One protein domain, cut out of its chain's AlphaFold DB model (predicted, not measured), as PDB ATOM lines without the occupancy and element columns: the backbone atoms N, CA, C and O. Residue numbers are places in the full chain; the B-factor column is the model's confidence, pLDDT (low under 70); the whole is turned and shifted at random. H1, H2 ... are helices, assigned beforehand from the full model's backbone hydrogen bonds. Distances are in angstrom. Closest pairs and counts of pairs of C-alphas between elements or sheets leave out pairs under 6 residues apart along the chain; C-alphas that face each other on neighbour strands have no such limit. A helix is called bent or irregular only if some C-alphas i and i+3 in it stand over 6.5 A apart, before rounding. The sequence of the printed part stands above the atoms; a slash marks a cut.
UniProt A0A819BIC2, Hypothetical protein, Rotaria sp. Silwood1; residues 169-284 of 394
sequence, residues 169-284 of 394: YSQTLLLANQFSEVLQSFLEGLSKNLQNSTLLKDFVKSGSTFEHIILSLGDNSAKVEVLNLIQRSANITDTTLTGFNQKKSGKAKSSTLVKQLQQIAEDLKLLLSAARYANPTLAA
ATOM      1  N   TYR A 169      17.951  54.038 103.664       88.44
ATOM      2  CA  TYR A 169      19.409  54.159 103.617       88.44
ATOM      3  C   TYR A 169      20.112  52.793 103.658       88.44
ATOM      4  O   TYR A 169      20.940  52.511 102.792       88.44
ATOM      5  N   SER A 170      19.752  51.908 104.596       85.19
ATOM      6  CA  SER A 170      20.371  50.575 104.700       85.19
ATOM      7  C   SER A 170      20.098  49.705 103.469       85.19
ATOM      8  O   SER A 170      21.014  49.077 102.939       85.19
ATOM      9  N   GLN A 171      18.870  49.736 102.942       88.62
ATOM     10  CA  GLN A 171      18.513  49.032 101.705       88.62
ATOM     11  C   GLN A 171      19.300  49.550 100.495       88.62
ATOM     12  O   GLN A 171      19.749  48.760  99.664       88.62
ATOM     13  N   THR A 172      19.519  50.865 100.415       91.31
ATOM     14  CA  THR A 172      20.312  51.477  99.339       91.31
ATOM     15  C   THR A 172      21.760  50.988  99.368       91.31
ATOM     16  O   THR A 172      22.312  50.629  98.329       91.31
ATOM     17  N   LEU A 173      22.371  50.914 100.553       91.38
ATOM     18  CA  LEU A 173      23.741  50.419 100.710       91.38
ATOM     19  C   LEU A 173      23.865  48.919 100.433       91.38
ATOM     20  O   LEU A 173      24.856  48.486  99.847       91.38
ATOM     21  N   LEU A 174      22.862  48.124 100.811       88.75
ATOM     22  CA  LEU A 174      22.827  46.698 100.497       88.75
ATOM     23  C   LEU A 174      22.824  46.468  98.977       88.75
ATOM     24  O   LEU A 174      23.620  45.675  98.471       88.75
ATOM     25  N   LEU A 175      21.985  47.205  98.242       90.94
ATOM     26  CA  LEU A 175      21.952  47.157  96.776       90.94
ATOM     27  C   LEU A 175      23.259  47.662  96.157       90.94
ATOM     28  O   LEU A 175      23.735  47.080  95.186       90.94
ATOM     29  N   ALA A 176      23.871  48.698  96.735       92.19
ATOM     30  CA  ALA A 176      25.185  49.181  96.319       92.19
ATOM     31  C   ALA A 176      26.270  48.100  96.479       92.19
ATOM     32  O   ALA A 176      27.097  47.922  95.586       92.19
ATOM     33  N   ASN A 177      26.247  47.330  97.572       90.81
ATOM     34  CA  ASN A 177      27.172  46.213  97.771       90.81
ATOM     35  C   ASN A 177      26.956  45.099  96.735       90.81
ATOM     36  O   ASN A 177      27.911  44.667  96.096       90.81
ATOM     37  N   GLN A 178      25.704  44.691  96.505       91.25
ATOM     38  CA  GLN A 178      25.367  43.697  95.476       91.25
ATOM     39  C   GLN A 178      25.798  44.152  94.074       91.25
ATOM     40  O   GLN A 178      26.349  43.371  93.299       91.25
ATOM     41  N   PHE A 179      25.603  45.431  93.755       94.50
ATOM     42  CA  PHE A 179      26.065  46.003  92.497       94.50
ATOM     43  C   PHE A 179      27.599  45.973  92.377       94.50
ATOM     44  O   PHE A 179      28.122  45.680  91.301       94.50
ATOM     45  N   SER A 180      28.332  46.203  93.474       93.56
ATOM     46  CA  SER A 180      29.799  46.089  93.511       93.56
ATOM     47  C   SER A 180      30.281  44.687  93.136       93.56
ATOM     48  O   SER A 180      31.215  44.545  92.349       93.56
ATOM     49  N   GLU A 181      29.622  43.649  93.650       90.88
ATOM     50  CA  GLU A 181      29.950  42.249  93.354       90.88
ATOM     51  C   GLU A 181      29.711  41.916  91.873       90.88
ATOM     52  O   GLU A 181      30.575  41.331  91.214       90.88
ATOM     53  N   VAL A 182      28.581  42.369  91.314       93.12
ATOM     54  CA  VAL A 182      28.276  42.229  89.880       93.12
ATOM     55  C   VAL A 182      29.319  42.954  89.025       93.12
ATOM     56  O   VAL A 182      29.812  42.391  88.046       93.12
ATOM     57  N   LEU A 183      29.706  44.173  89.408       94.12
ATOM     58  CA  LEU A 183      30.735  44.952  88.719       94.12
ATOM     59  C   LEU A 183      32.108  44.260  88.756       94.12
ATOM     60  O   LEU A 183      32.811  44.252  87.746       94.12
ATOM     61  N   GLN A 184      32.489  43.646  89.877       93.25
ATOM     62  CA  GLN A 184      33.749  42.904  89.990       93.25
ATOM     63  C   GLN A 184      33.753  41.636  89.130       93.25
ATOM     64  O   GLN A 184      34.712  41.406  88.392       93.25
ATOM     65  N   SER A 185      32.672  40.853  89.162       90.88
ATOM     66  CA  SER A 185      32.527  39.667  88.307       90.88
ATOM     67  C   SER A 185      32.565  40.044  86.822       90.88
ATOM     68  O   SER A 185      33.242  39.401  86.016       90.88
ATOM     69  N   PHE A 186      31.923  41.158  86.459       93.38
ATOM     70  CA  PHE A 186      31.978  41.710  85.112       93.38
ATOM     71  C   PHE A 186      33.387  42.154  84.707       93.38
ATOM     72  O   PHE A 186      33.827  41.832  83.604       93.38
ATOM     73  N   LEU A 187      34.125  42.844  85.582       93.25
ATOM     74  CA  LEU A 187      35.522  43.226  85.348       93.25
ATOM     75  C   LEU A 187      36.422  42.003  85.122       93.25
ATOM     76  O   LEU A 187      37.271  42.015  84.225       93.25
ATOM     77  N   GLU A 188      36.220  40.930  85.890       92.31
ATOM     78  CA  GLU A 188      36.945  39.674  85.702       92.31
ATOM     79  C   GLU A 188      36.585  39.023  84.357       92.31
ATOM     80  O   GLU A 188      37.474  38.635  83.593       92.31
ATOM     81  N   GLY A 189      35.296  38.967  84.015       91.25
ATOM     82  CA  GLY A 189      34.821  38.471  82.723       91.25
ATOM     83  C   GLY A 189      35.369  39.276  81.542       91.25
ATOM     84  O   GLY A 189      35.850  38.695  80.564       91.25
ATOM     85  N   LEU A 190      35.394  40.607  81.662       89.69
ATOM     86  CA  LEU A 190      35.997  41.506  80.681       89.69
ATOM     87  C   LEU A 190      37.480  41.221  80.498       89.69
ATOM     88  O   LEU A 190      37.926  41.199  79.360       89.69
ATOM     89  N   SER A 191      38.231  40.964  81.573       87.25
ATOM     90  CA  SER A 191      39.668  40.664  81.483       87.25
ATOM     91  C   SER A 191      39.963  39.396  80.669       87.25
ATOM     92  O   SER A 191      40.975  39.332  79.971       87.25
ATOM     93  N   LYS A 192      39.049  38.416  80.708       88.88
ATOM     94  CA  LYS A 192      39.161  37.140  79.989       88.88
ATOM     95  C   LYS A 192      38.649  37.234  78.552       88.88
ATOM     96  O   LYS A 192      39.190  36.571  77.672       88.88
ATOM     97  N   ASN A 193      37.610  38.035  78.296       87.38
ATOM     98  CA  ASN A 193      36.965  38.099  76.986       87.38
ATOM     99  C   ASN A 193      36.446  39.507  76.640       87.38
ATOM    100  O   ASN A 193      35.243  39.761  76.562       87.38
ATOM    101  N   LEU A 194      37.391  40.412  76.368       77.00
ATOM    102  CA  LEU A 194      37.159  41.820  76.019       77.00
ATOM    103  C   LEU A 194      36.184  42.048  74.845       77.00
ATOM    104  O   LEU A 194      35.614  43.129  74.725       77.00
ATOM    105  N   GLN A 195      36.045  41.082  73.931       82.62
ATOM    106  CA  GLN A 195      35.269  41.248  72.693       82.62
ATOM    107  C   GLN A 195      33.838  40.709  72.795       82.62
ATOM    108  O   GLN A 195      33.090  40.749  71.816       82.62
ATOM    109  N   ASN A 196      33.431  40.207  73.962       86.81
ATOM    110  CA  ASN A 196      32.109  39.628  74.131       86.81
ATOM    111  C   ASN A 196      31.028  40.719  74.258       86.81
ATOM    112  O   ASN A 196      30.713  41.195  75.347       86.81
ATOM    113  N   SER A 197      30.426  41.093  73.126       87.81
ATOM    114  CA  SER A 197      29.327  42.071  73.090       87.81
ATOM    115  C   SER A 197      28.094  41.649  73.900       87.81
ATOM    116  O   SER A 197      27.357  42.516  74.367       87.81
ATOM    117  N   THR A 198      27.875  40.345  74.100       91.75
ATOM    118  CA  THR A 198      26.779  39.821  74.930       91.75
ATOM    119  C   THR A 198      27.015  40.169  76.394       91.75
ATOM    120  O   THR A 198      26.133  40.732  77.030       91.75
ATOM    121  N   LEU A 199      28.241  39.970  76.885       90.88
ATOM    122  CA  LEU A 199      28.631  40.301  78.257       90.88
ATOM    123  C   LEU A 199      28.437  41.800  78.558       90.88
ATOM    124  O   LEU A 199      27.890  42.152  79.600       90.88
ATOM    125  N   LEU A 200      28.799  42.687  77.621       91.75
ATOM    126  CA  LEU A 200      28.544  44.132  77.743       91.75
ATOM    127  C   LEU A 200      27.042  44.454  77.832       91.75
ATOM    128  O   LEU A 200      26.631  45.251  78.673       91.75
ATOM    129  N   LYS A 201      26.213  43.834  76.980       93.44
ATOM    130  CA  LYS A 201      24.752  44.035  76.980       93.44
ATOM    131  C   LYS A 201      24.106  43.551  78.277       93.44
ATOM    132  O   LYS A 201      23.249  44.245  78.822       93.44
ATOM    133  N   ASP A 202      24.532  42.395  78.774       92.31
ATOM    134  CA  ASP A 202      24.020  41.817  80.016       92.31
ATOM    135  C   ASP A 202      24.364  42.695  81.225       92.31
ATOM    136  O   ASP A 202      23.529  42.890  82.114       92.31
ATOM    137  N   PHE A 203      25.552  43.307  81.228       94.00
ATOM    138  CA  PHE A 203      25.936  44.266  82.259       94.00
ATOM    139  C   PHE A 203      25.098  45.546  82.215       94.00
ATOM    140  O   PHE A 203      24.573  45.955  83.248       94.00
ATOM    141  N   VAL A 204      24.888  46.144  81.034       94.00
ATOM    142  CA  VAL A 204      24.016  47.329  80.885       94.00
ATOM    143  C   VAL A 204      22.597  47.032  81.382       94.00
ATOM    144  O   VAL A 204      22.021  47.815  82.137       94.00
ATOM    145  N   LYS A 205      22.047  45.865  81.026       94.06
ATOM    146  CA  LYS A 205      20.724  45.421  81.492       94.06
ATOM    147  C   LYS A 205      20.674  45.235  83.012       94.06
ATOM    148  O   LYS A 205      19.687  45.612  83.647       94.06
ATOM    149  N   SER A 206      21.730  44.673  83.596       90.88
ATOM    150  CA  SER A 206      21.851  44.517  85.048       90.88
ATOM    151  C   SER A 206      21.901  45.881  85.739       90.88
ATOM    152  O   SER A 206      21.124  46.114  86.660       90.88
ATOM    153  N   GLY A 207      22.715  46.818  85.239       92.75
ATOM    154  CA  GLY A 207      22.791  48.192  85.744       92.75
ATOM    155  C   GLY A 207      21.436  48.904  85.748       92.75
ATOM    156  O   GLY A 207      21.031  49.430  86.780       92.75
ATOM    157  N   SER A 208      20.679  48.823  84.648       94.31
ATOM    158  CA  SER A 208      19.316  49.375  84.569       94.31
ATOM    159  C   SER A 208      18.351  48.725  85.572       94.31
ATOM    160  O   SER A 208      17.500  49.398  86.153       94.31
ATOM    161  N   THR A 209      18.502  47.423  85.840       93.88
ATOM    162  CA  THR A 209      17.687  46.733  86.853       93.88
ATOM    163  C   THR A 209      17.980  47.274  88.256       93.88
ATOM    164  O   THR A 209      17.045  47.594  88.988       93.88
ATOM    165  N   PHE A 210      19.257  47.434  88.621       93.25
ATOM    166  CA  PHE A 210      19.647  48.043  89.900       93.25
ATOM    167  C   PHE A 210      19.165  49.491  90.018       93.25
ATOM    168  O   PHE A 210      18.643  49.874  91.062       93.25
ATOM    169  N   GLU A 211      19.285  50.275  88.947       95.81
ATOM    170  CA  GLU A 211      18.790  51.650  88.889       95.81
ATOM    171  C   GLU A 211      17.289  51.721  89.205       95.81
ATOM    172  O   GLU A 211      16.881  52.479  90.084       95.81
ATOM    173  N   HIS A 212      16.468  50.881  88.566       95.62
ATOM    174  CA  HIS A 212      15.028  50.837  88.826       95.62
ATOM    175  C   HIS A 212      14.689  50.444  90.267       95.62
ATOM    176  O   HIS A 212      13.798  51.050  90.867       95.62
ATOM    177  N   ILE A 213      15.395  49.463  90.839       93.38
ATOM    178  CA  ILE A 213      15.174  49.057  92.232       93.38
ATOM    179  C   ILE A 213      15.536  50.212  93.173       93.38
ATOM    180  O   ILE A 213      14.748  50.543  94.057       93.38
ATOM    181  N   ILE A 214      16.673  50.879  92.968       93.00
ATOM    182  CA  ILE A 214      17.118  51.974  93.840       93.00
ATOM    183  C   ILE A 214      16.216  53.203  93.705       93.00
ATOM    184  O   ILE A 214      15.921  53.857  94.704       93.00
ATOM    185  N   LEU A 215      15.718  53.503  92.503       95.12
ATOM    186  CA  LEU A 215      14.732  54.566  92.295       95.12
ATOM    187  C   LEU A 215      13.436  54.314  93.076       95.12
ATOM    188  O   LEU A 215      12.841  55.279  93.556       95.12
ATOM    189  N   SER A 216      13.037  53.047  93.242       93.81
ATOM    190  CA  SER A 216      11.852  52.671  94.024       93.81
ATOM    191  C   SER A 216      12.017  52.848  95.541       93.81
ATOM    192  O   SER A 216      11.018  52.867  96.262       93.81
ATOM    193  N   LEU A 217      13.250  53.005  96.038       92.00
ATOM    194  CA  LEU A 217      13.518  53.238  97.456       92.00
ATOM    195  C   LEU A 217      13.218  54.687  97.861       92.00
ATOM    196  O   LEU A 217      13.329  55.615  97.055       92.00
ATOM    197  N   GLY A 218      12.884  54.892  99.138       91.44
ATOM    198  CA  GLY A 218      12.713  56.229  99.711       91.44
ATOM    199  C   GLY A 218      13.979  57.083  99.575       91.44
ATOM    200  O   GLY A 218      15.101  56.566  99.613       91.44
ATOM    201  N   ASP A 219      13.802  58.392  99.399       93.19
ATOM    202  CA  ASP A 219      14.920  59.311  99.195       93.19
ATOM    203  C   ASP A 219      15.848  59.357 100.410       93.19
ATOM    204  O   ASP A 219      15.416  59.461 101.558       93.19
ATOM    205  N   ASN A 220      17.148  59.260 100.140       92.31
ATOM    206  CA  ASN A 220      18.207  59.315 101.137       92.31
ATOM    207  C   ASN A 220      19.518  59.781 100.480       92.31
ATOM    208  O   ASN A 220      19.642  59.784  99.254       92.31
ATOM    209  N   SER A 221      20.501  60.173 101.291       90.19
ATOM    210  CA  SER A 221      21.776  60.707 100.794       90.19
ATOM    211  C   SER A 221      22.575  59.693  99.965       90.19
ATOM    212  O   SER A 221      23.128  60.065  98.933       90.19
ATOM    213  N   ALA A 222      22.579  58.412 100.348       92.75
ATOM    214  CA  ALA A 222      23.290  57.369  99.606       92.75
ATOM    215  C   ALA A 222      22.652  57.078  98.239       92.75
ATOM    216  O   ALA A 222      23.360  56.735  97.295       92.75
ATOM    217  N   LYS A 223      21.330  57.242  98.101       95.12
ATOM    218  CA  LYS A 223      20.587  56.946  96.862       95.12
ATOM    219  C   LYS A 223      21.160  57.705  95.674       95.12
ATOM    220  O   LYS A 223      21.403  57.109  94.630       95.12
ATOM    221  N   VAL A 224      21.405  59.003  95.842       95.44
ATOM    222  CA  VAL A 224      21.909  59.873  94.770       95.44
ATOM    223  C   VAL A 224      23.307  59.444  94.324       95.44
ATOM    224  O   VAL A 224      23.566  59.338  93.126       95.44
ATOM    225  N   GLU A 225      24.198  59.155  95.274       95.62
ATOM    226  CA  GLU A 225      25.570  58.744  94.971       95.62
ATOM    227  C   GLU A 225      25.620  57.368  94.294       95.62
ATOM    228  O   GLU A 225      26.292  57.204  93.275       95.62
ATOM    229  N   VAL A 226      24.860  56.395  94.801       96.50
ATOM    230  CA  VAL A 226      24.812  55.043  94.230       96.50
ATOM    231  C   VAL A 226      24.198  55.061  92.826       96.50
ATOM    232  O   VAL A 226      24.742  54.428  91.920       96.50
ATOM    233  N   LEU A 227      23.120  55.825  92.609       97.12
ATOM    234  CA  LEU A 227      22.531  55.997  91.276       97.12
ATOM    235  C   LEU A 227      23.525  56.614  90.290       97.12
ATOM    236  O   LEU A 227      23.645  56.123  89.169       97.12
ATOM    237  N   ASN A 228      24.283  57.632  90.707       97.12
ATOM    238  CA  ASN A 228      25.307  58.249  89.864       97.12
ATOM    239  C   ASN A 228      26.384  57.226  89.454       97.12
ATOM    240  O   ASN A 228      26.728  57.124  88.277       97.12
ATOM    241  N   LEU A 229      26.863  56.398  90.390       97.25
ATOM    242  CA  LEU A 229      27.849  55.352  90.093       97.25
ATOM    243  C   LEU A 229      27.304  54.283  89.131       97.25
ATOM    244  O   LEU A 229      27.998  53.906  88.179       97.25
ATOM    245  N   ILE A 230      26.059  53.836  89.323       96.62
ATOM    246  CA  ILE A 230      25.398  52.874  88.428       96.62
ATOM    247  C   ILE A 230      25.239  53.469  87.027       96.62
ATOM    248  O   ILE A 230      25.691  52.862  86.054       96.62
ATOM    249  N   GLN A 231      24.687  54.677  86.911       96.62
ATOM    250  CA  GLN A 231      24.497  55.356  85.627       96.62
ATOM    251  C   GLN A 231      25.827  55.598  84.911       96.62
ATOM    252  O   GLN A 231      25.952  55.340  83.714       96.62
ATOM    253  N   ARG A 232      26.862  56.029  85.641       97.25
ATOM    254  CA  ARG A 232      28.210  56.214  85.092       97.25
ATOM    255  C   ARG A 232      28.755  54.900  84.528       97.25
ATOM    256  O   ARG A 232      29.275  54.901  83.412       97.25
ATOM    257  N   SER A 233      28.590  53.782  85.240       96.38
ATOM    258  CA  SER A 233      29.022  52.459  84.760       96.38
ATOM    259  C   SER A 233      28.268  52.003  83.503       96.38
ATOM    260  O   SER A 233      28.886  51.485  82.565       96.38
ATOM    261  N   ALA A 234      26.955  52.252  83.439       94.62
ATOM    262  CA  ALA A 234      26.116  51.917  82.297       94.62
ATOM    263  C   ALA A 234      26.508  52.751  81.070       94.62
ATOM    264  O   ALA A 234      26.759  52.188  80.006       94.62
ATOM    265  N   ASN A 235      26.686  54.065  81.237       95.06
ATOM    266  CA  ASN A 235      27.096  54.986  80.173       95.06
ATOM    267  C   ASN A 235      28.476  54.632  79.595       95.06
ATOM    268  O   ASN A 235      28.671  54.630  78.378       95.06
ATOM    269  N   ILE A 236      29.448  54.298  80.448       95.00
ATOM    270  CA  ILE A 236      30.783  53.861  80.007       95.00
ATOM    271  C   ILE A 236      30.697  52.544  79.214       95.00
ATOM    272  O   ILE A 236      31.376  52.369  78.196       95.00
ATOM    273  N   THR A 237      29.840  51.622  79.648       92.81
ATOM    274  CA  THR A 237      29.656  50.336  78.965       92.81
ATOM    275  C   THR A 237      28.955  50.517  77.618       92.81
ATOM    276  O   THR A 237      29.400  49.950  76.621       92.81
ATOM    277  N   ASP A 238      27.922  51.357  77.550       92.81
ATOM    278  CA  ASP A 238      27.152  51.619  76.330       92.81
ATOM    279  C   ASP A 238      27.964  52.390  75.271       92.81
ATOM    280  O   ASP A 238      28.024  52.010  74.096       92.81
ATOM    281  N   THR A 239      28.718  53.411  75.689       92.00
ATOM    282  CA  THR A 239      29.669  54.123  74.808       92.00
ATOM    283  C   THR A 239      30.751  53.189  74.258       92.00
ATOM    284  O   THR A 239      31.168  53.310  73.102       92.00
ATOM    285  N   THR A 240      31.177  52.198  75.043       89.62
ATOM    286  CA  THR A 240      32.130  51.187  74.572       89.62
ATOM    287  C   THR A 240      31.475  50.183  73.621       89.62
ATOM    288  O   THR A 240      32.055  49.857  72.581       89.62
ATOM    289  N   LEU A 241      30.250  49.739  73.915       89.06
ATOM    290  CA  LEU A 241      29.474  48.828  73.072       89.06
ATOM    291  C   LEU A 241      29.196  49.430  71.685       89.06
ATOM    292  O   LEU A 241      29.422  48.778  70.662       89.06
ATOM    293  N   THR A 242      28.773  50.693  71.631       89.56
ATOM    294  CA  THR A 242      28.576  51.430  70.370       89.56
ATOM    295  C   THR A 242      29.891  51.590  69.601       89.56
ATOM    296  O   THR A 242      29.929  51.393  68.384       89.56
ATOM    297  N   GLY A 243      30.997  51.845  70.308       87.56
ATOM    298  CA  GLY A 243      32.339  51.905  69.734       87.56
ATOM    299  C   GLY A 243      32.831  50.584  69.129       87.56
ATOM    300  O   GLY A 243      33.535  50.620  68.114       87.56
ATOM    301  N   PHE A 244      32.460  49.434  69.707       84.69
ATOM    302  CA  PHE A 244      32.788  48.105  69.177       84.69
ATOM    303  C   PHE A 244      32.068  47.811  67.856       84.69
ATOM    304  O   PHE A 244      32.691  47.321  66.912       84.69
ATOM    305  N   ASN A 245      30.790  48.183  67.747       83.62
ATOM    306  CA  ASN A 245      29.995  47.954  66.535       83.62
ATOM    307  C   ASN A 245      30.531  48.721  65.309       83.62
ATOM    308  O   ASN A 245      30.310  48.312  64.172       83.62
ATOM    309  N   GLN A 246      31.295  49.796  65.519       85.56
ATOM    310  CA  GLN A 246      31.851  50.634  64.450       85.56
ATOM    311  C   GLN A 246      33.200  50.140  63.874       85.56
ATOM    312  O   GLN A 246      33.846  50.873  63.123       85.56
ATOM    313  N   LYS A 247      33.658  48.916  64.198       73.94
ATOM    314  CA  LYS A 247      34.878  48.256  63.656       73.94
ATOM    315  C   LYS A 247      36.211  49.030  63.787       73.94
ATOM    316  O   LYS A 247      37.224  48.594  63.242       73.94
ATOM    317  N   LYS A 248      36.277  50.141  64.531       61.34
ATOM    318  CA  LYS A 248      37.504  50.946  64.704       61.34
ATOM    319  C   LYS A 248      38.131  50.745  66.091       61.34
ATOM    320  O   LYS A 248      37.626  51.279  67.081       61.34
ATOM    321  N   SER A 249      39.284  50.061  66.114       59.31
ATOM    322  CA  SER A 249      40.267  49.986  67.218       59.31
ATOM    323  C   SER A 249      39.765  49.357  68.534       59.31
ATOM    324  O   SER A 249      39.334  50.050  69.454       59.31
ATOM    325  N   GLY A 250      39.851  48.023  68.643       65.94
ATOM    326  CA  GLY A 250      39.345  47.264  69.799       65.94
ATOM    327  C   GLY A 250      40.255  47.225  71.038       65.94
ATOM    328  O   GLY A 250      39.761  47.056  72.147       65.94
ATOM    329  N   LYS A 251      41.578  47.399  70.897       76.12
ATOM    330  CA  LYS A 251      42.513  47.160  72.019       76.12
ATOM    331  C   LYS A 251      42.696  48.374  72.940       76.12
ATOM    332  O   LYS A 251      42.663  48.223  74.155       76.12
ATOM    333  N   ALA A 252      42.842  49.577  72.377       76.62
ATOM    334  CA  ALA A 252      43.053  50.802  73.159       76.62
ATOM    335  C   ALA A 252      41.790  51.258  73.912       76.62
ATOM    336  O   ALA A 252      41.884  51.768  75.021       76.62
ATOM    337  N   LYS A 253      40.600  51.044  73.338       81.94
ATOM    338  CA  LYS A 253      39.328  51.414  73.983       81.94
ATOM    339  C   LYS A 253      39.013  50.539  75.189       81.94
ATOM    340  O   LYS A 253      38.473  51.018  76.178       81.94
ATOM    341  N   SER A 254      39.388  49.266  75.130       84.56
ATOM    342  CA  SER A 254      39.007  48.343  76.183       84.56
ATOM    343  C   SER A 254      39.890  48.419  77.428       84.56
ATOM    344  O   SER A 254      39.400  48.134  78.515       84.56
ATOM    345  N   SER A 255      41.157  48.834  77.311       89.00
ATOM    346  CA  SER A 255      41.964  49.146  78.498       89.00
ATOM    347  C   SER A 255      41.426  50.380  79.228       89.00
ATOM    348  O   SER A 255      41.416  50.406  80.457       89.00
ATOM    349  N   THR A 256      40.923  51.374  78.490       92.62
ATOM    350  CA  THR A 256      40.235  52.539  79.061       92.62
ATOM    351  C   THR A 256      38.940  52.133  79.765       92.62
ATOM    352  O   THR A 256      38.745  52.539  80.906       92.62
ATOM    353  N   LEU A 257      38.117  51.272  79.147       92.69
ATOM    354  CA  LEU A 257      36.899  50.723  79.761       92.69
ATOM    355  C   LEU A 257      37.199  50.064  81.116       92.69
ATOM    356  O   LEU A 257      36.598  50.425  82.124       92.69
ATOM    357  N   VAL A 258      38.155  49.128  81.148       93.25
ATOM    358  CA  VAL A 258      38.513  48.399  82.375       93.25
ATOM    359  C   VAL A 258      38.975  49.363  83.467       93.25
ATOM    360  O   VAL A 258      38.501  49.261  84.593       93.25
ATOM    361  N   LYS A 259      39.822  50.348  83.138       95.06
ATOM    362  CA  LYS A 259      40.277  51.362  84.104       95.06
ATOM    363  C   LYS A 259      39.129  52.207  84.655       95.06
ATOM    364  O   LYS A 259      39.083  52.467  85.853       95.06
ATOM    365  N   GLN A 260      38.207  52.644  83.799       96.12
ATOM    366  CA  GLN A 260      37.076  53.467  84.227       96.12
ATOM    367  C   GLN A 260      36.103  52.686  85.121       96.12
ATOM    368  O   GLN A 260      35.622  53.226  86.114       96.12
ATOM    369  N   LEU A 261      35.845  51.416  84.806       95.50
ATOM    370  CA  LEU A 261      35.003  50.544  85.625       95.50
ATOM    371  C   LEU A 261      35.679  50.142  86.943       95.50
ATOM    372  O   LEU A 261      35.012  50.092  87.970       95.50
ATOM    373  N   GLN A 262      36.996  49.917  86.940       95.88
ATOM    374  CA  GLN A 262      37.772  49.726  88.169       95.88
ATOM    375  C   GLN A 262      37.686  50.955  89.073       95.88
ATOM    376  O   GLN A 262      37.452  50.802  90.267       95.88
ATOM    377  N   GLN A 263      37.791  52.163  88.510       96.62
ATOM    378  CA  GLN A 263      37.612  53.388  89.288       96.62
ATOM    379  C   GLN A 263      36.221  53.448  89.932       96.62
ATOM    380  O   GLN A 263      36.122  53.765  91.108       96.62
ATOM    381  N   ILE A 264      35.158  53.086  89.204       96.31
ATOM    382  CA  ILE A 264      33.800  53.033  89.774       96.31
ATOM    383  C   ILE A 264      33.708  52.000  90.904       96.31
ATOM    384  O   ILE A 264      33.061  52.263  91.915       96.31
ATOM    385  N   ALA A 265      34.351  50.839  90.760       94.81
ATOM    386  CA  ALA A 265      34.369  49.822  91.809       94.81
ATOM    387  C   ALA A 265      35.059  50.330  93.087       94.81
ATOM    388  O   ALA A 265      34.574  50.063  94.186       94.81
ATOM    389  N   GLU A 266      36.150  51.086  92.951       94.62
ATOM    390  CA  GLU A 266      36.836  51.721  94.081       94.62
ATOM    391  C   GLU A 266      36.016  52.869  94.690       94.62
ATOM    392  O   GLU A 266      35.884  52.931  95.913       94.62
ATOM    393  N   ASP A 267      35.377  53.709  93.869       94.94
ATOM    394  CA  ASP A 267      34.467  54.769  94.331       94.94
ATOM    395  C   ASP A 267      33.304  54.166  95.157       94.94
ATOM    396  O   ASP A 267      32.941  54.673  96.220       94.94
ATOM    397  N   LEU A 268      32.762  53.025  94.715       93.06
ATOM    398  CA  LEU A 268      31.685  52.303  95.396       93.06
ATOM    399  C   LEU A 268      32.147  51.663  96.713       93.06
ATOM    400  O   LEU A 268      31.431  51.721  97.712       93.06
ATOM    401  N   LYS A 269      33.356  51.085  96.751       90.88
ATOM    402  CA  LYS A 269      33.962  50.587  97.999       90.88
ATOM    403  C   LYS A 269      34.180  51.717  99.001       90.88
ATOM    404  O   LYS A 269      33.897  51.533 100.185       90.88
ATOM    405  N   LEU A 270      34.658  52.873  98.538       91.25
ATOM    406  CA  LEU A 270      34.868  54.045  99.383       91.25
ATOM    407  C   LEU A 270      33.543  54.515  99.990       91.25
ATOM    408  O   LEU A 270      33.471  54.676 101.208       91.25
ATOM    409  N   LEU A 271      32.488  54.631  99.180       91.12
ATOM    410  CA  LEU A 271      31.135  54.959  99.636       91.12
ATOM    411  C   LEU A 271      30.633  53.972 100.698       91.12
ATOM    412  O   LEU A 271      30.203  54.386 101.775       91.12
ATOM    413  N   LEU A 272      30.745  52.665 100.441       89.31
ATOM    414  CA  LEU A 272      30.337  51.624 101.392       89.31
ATOM    415  C   LEU A 272      31.141  51.696 102.697       89.31
ATOM    416  O   LEU A 272      30.588  51.500 103.779       89.31
ATOM    417  N   SER A 273      32.437  52.004 102.616       84.38
ATOM    418  CA  SER A 273      33.283  52.172 103.798       84.38
ATOM    419  C   SER A 273      32.883  53.407 104.611       84.38
ATOM    420  O   SER A 273      32.704  53.301 105.822       84.38
ATOM    421  N   ALA A 274      32.654  54.548 103.955       84.06
ATOM    422  CA  ALA A 274      32.246  55.792 104.598       84.06
ATOM    423  C   ALA A 274      30.887  55.638 105.289       84.06
ATOM    424  O   ALA A 274      30.714  56.074 106.427       84.06
ATOM    425  N   ALA A 275      29.955  54.933 104.647       81.69
ATOM    426  CA  ALA A 275      28.652  54.632 105.217       81.69
ATOM    427  C   ALA A 275      28.736  53.764 106.486       81.69
ATOM    428  O   ALA A 275      28.023  54.024 107.458       81.69
ATOM    429  N   ARG A 276      29.651  52.781 106.520       77.44
ATOM    430  CA  ARG A 276      29.919  51.965 107.719       77.44
ATOM    431  C   ARG A 276      30.493  52.792 108.873       77.44
ATOM    432  O   ARG A 276      30.141  52.541 110.020       77.44
ATOM    433  N   TYR A 277      31.342  53.780 108.584       72.06
ATOM    434  CA  TYR A 277      31.877  54.689 109.606       72.06
ATOM    435  C   TYR A 277      30.831  55.687 110.122       72.06
ATOM    436  O   TYR A 277      30.820  55.993 111.312       72.06
ATOM    437  N   ALA A 278      29.957  56.190 109.248       69.25
ATOM    438  CA  ALA A 278      28.959  57.202 109.595       69.25
ATOM    439  C   ALA A 278      27.802  56.657 110.450       69.25
ATOM    440  O   ALA A 278      27.220  57.403 111.233       69.25
ATOM    441  N   ASN A 279      27.478  55.367 110.329       64.94
ATOM    442  CA  ASN A 279      26.440  54.709 111.122       64.94
ATOM    443  C   ASN A 279      26.998  53.477 111.852       64.94
ATOM    444  O   ASN A 279      26.750  52.342 111.440       64.94
ATOM    445  N   PRO A 280      27.708  53.663 112.980       49.69
ATOM    446  CA  PRO A 280      28.187  52.549 113.791       49.69
ATOM    447  C   PRO A 280      27.044  51.734 114.412       49.69
ATOM    448  O   PRO A 280      27.269  50.599 114.803       49.69
ATOM    449  N   THR A 281      25.810  52.250 114.461       48.06
ATOM    450  CA  THR A 281      24.599  51.482 114.801       48.06
ATOM    451  C   THR A 281      24.239  50.444 113.741       48.06
ATOM    452  O   THR A 281      23.848  49.356 114.126       48.06
ATOM    453  N   LEU A 282      24.499  50.678 112.447       47.38
ATOM    454  CA  LEU A 282      24.461  49.613 111.424       47.38
ATOM    455  C   LEU A 282      25.624  48.610 111.601       47.38
ATOM    456  O   LEU A 282      25.536  47.468 111.171       47.38
ATOM    457  N   ALA A 283      26.705  49.001 112.286       40.03
ATOM    458  CA  ALA A 283      27.766  48.080 112.708       40.03
ATOM    459  C   ALA A 283      27.485  47.389 114.066       40.03
ATOM    460  O   ALA A 283      28.133  46.391 114.385       40.03
ATOM    461  N   ALA A 284      26.533  47.891 114.865       38.25
ATOM    462  CA  ALA A 284      26.253  47.451 116.236       38.25
ATOM    463  C   ALA A 284      24.891  46.750 116.416       38.25
ATOM    464  O   ALA A 284      24.765  45.957 117.349       38.25
TER     465      ALA A 284
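Overview. This is residues 169 to 284 of the 394 residues of the protein "Hypothetical protein" of Rotaria sp. Silwood1 (UniProt A0A819BIC2). Four long helices, H1 to H4, make a rod-shaped up-and-down bundle, each running against the one before it, with H1, H2, H3 and H4 following one another round the bundle and H4 coming back beside H1. The tiny helix H5 turns aside just past the last residues of H4, at one end of the rod. The printed part has 116 residues with five named helices in the order H1, H2, H3, H4, H5 and no named strand; its class is all helix. The whole is compact, with a radius of gyration of the C-alphas of 15.1 A, and spans 51 by 24 by 16 A.

Along the chain. H1, residues 169 to 192, begins with C-alpha 169 at (19.409, 54.159, 103.617) and is 35.2 A long from first to last C-alpha. H2, residues 197 to 216, measures 29.3 A. H3, residues 221 to 245, measures 37.5 A; it is neither bent nor irregular, but only just: C-alphas 221 and 224 are 6.1 A apart. H4, residues 250 to 278, is the longest helix, at 42.3 A, and begins with C-alpha 250 at (39.345, 47.264, 69.799). H5, residues 280 to 284, measures 6.0 A and ends with C-alpha 284 at (26.253, 47.451, 116.236).

Arrangement. In the bundle, H1 and H3 are the hub, touching three helices each. H1 and H2 form a helical hairpin at a shallow tilt of 4 degrees, opposite ways; their closest C-alphas, of Thr 172 and Ile 214, are 6.4 A apart. H2 and H3 form the next hairpin, at a shallow tilt of 22 degrees, with the C-alphas of Val 204 and Ala 234 closest at 5.2 A. H3 and H4 form a third, at a shallow tilt of 8 degrees, with the C-alphas of Ser 233 and Leu 261 closest at 6.3 A. H4 touches H1, opposite ways at a shallow tilt of 26 degrees; the closest C-alphas, of Ser 180 and Ala 265, are 6.1 A apart. H1 and H3 run the same way at a shallow tilt of 23 degrees and touch through residues 169 to 176 of H1 and 221 to 226 of H3 alone, the C-alphas of Thr 172 and Lys 223 being closest at 6.0 A. H2 and H4 are apart. H5 is close to H4 but not clearly touching it, with the closest C-alphas, of Arg 276 and Ala 283, 6.7 A apart. Every O i to N i+4 pair is within hydrogen-bond range in H1, H2 and H5; 20 of 21 are in H3 and 22 of 25 in H4.

Size, cuts and confidence. The two C-alphas farthest apart, of Lys 247 and Ala 284, are 53.3 A apart. The printed part has no cut, and the four links between its helices are tight. The mean pLDDT of the printed part is 87.8; it is under 70 at residues 248 to 250, of which 250 belongs to H4, and at residues 278 to 284, of which 280 to 284 belong to H5.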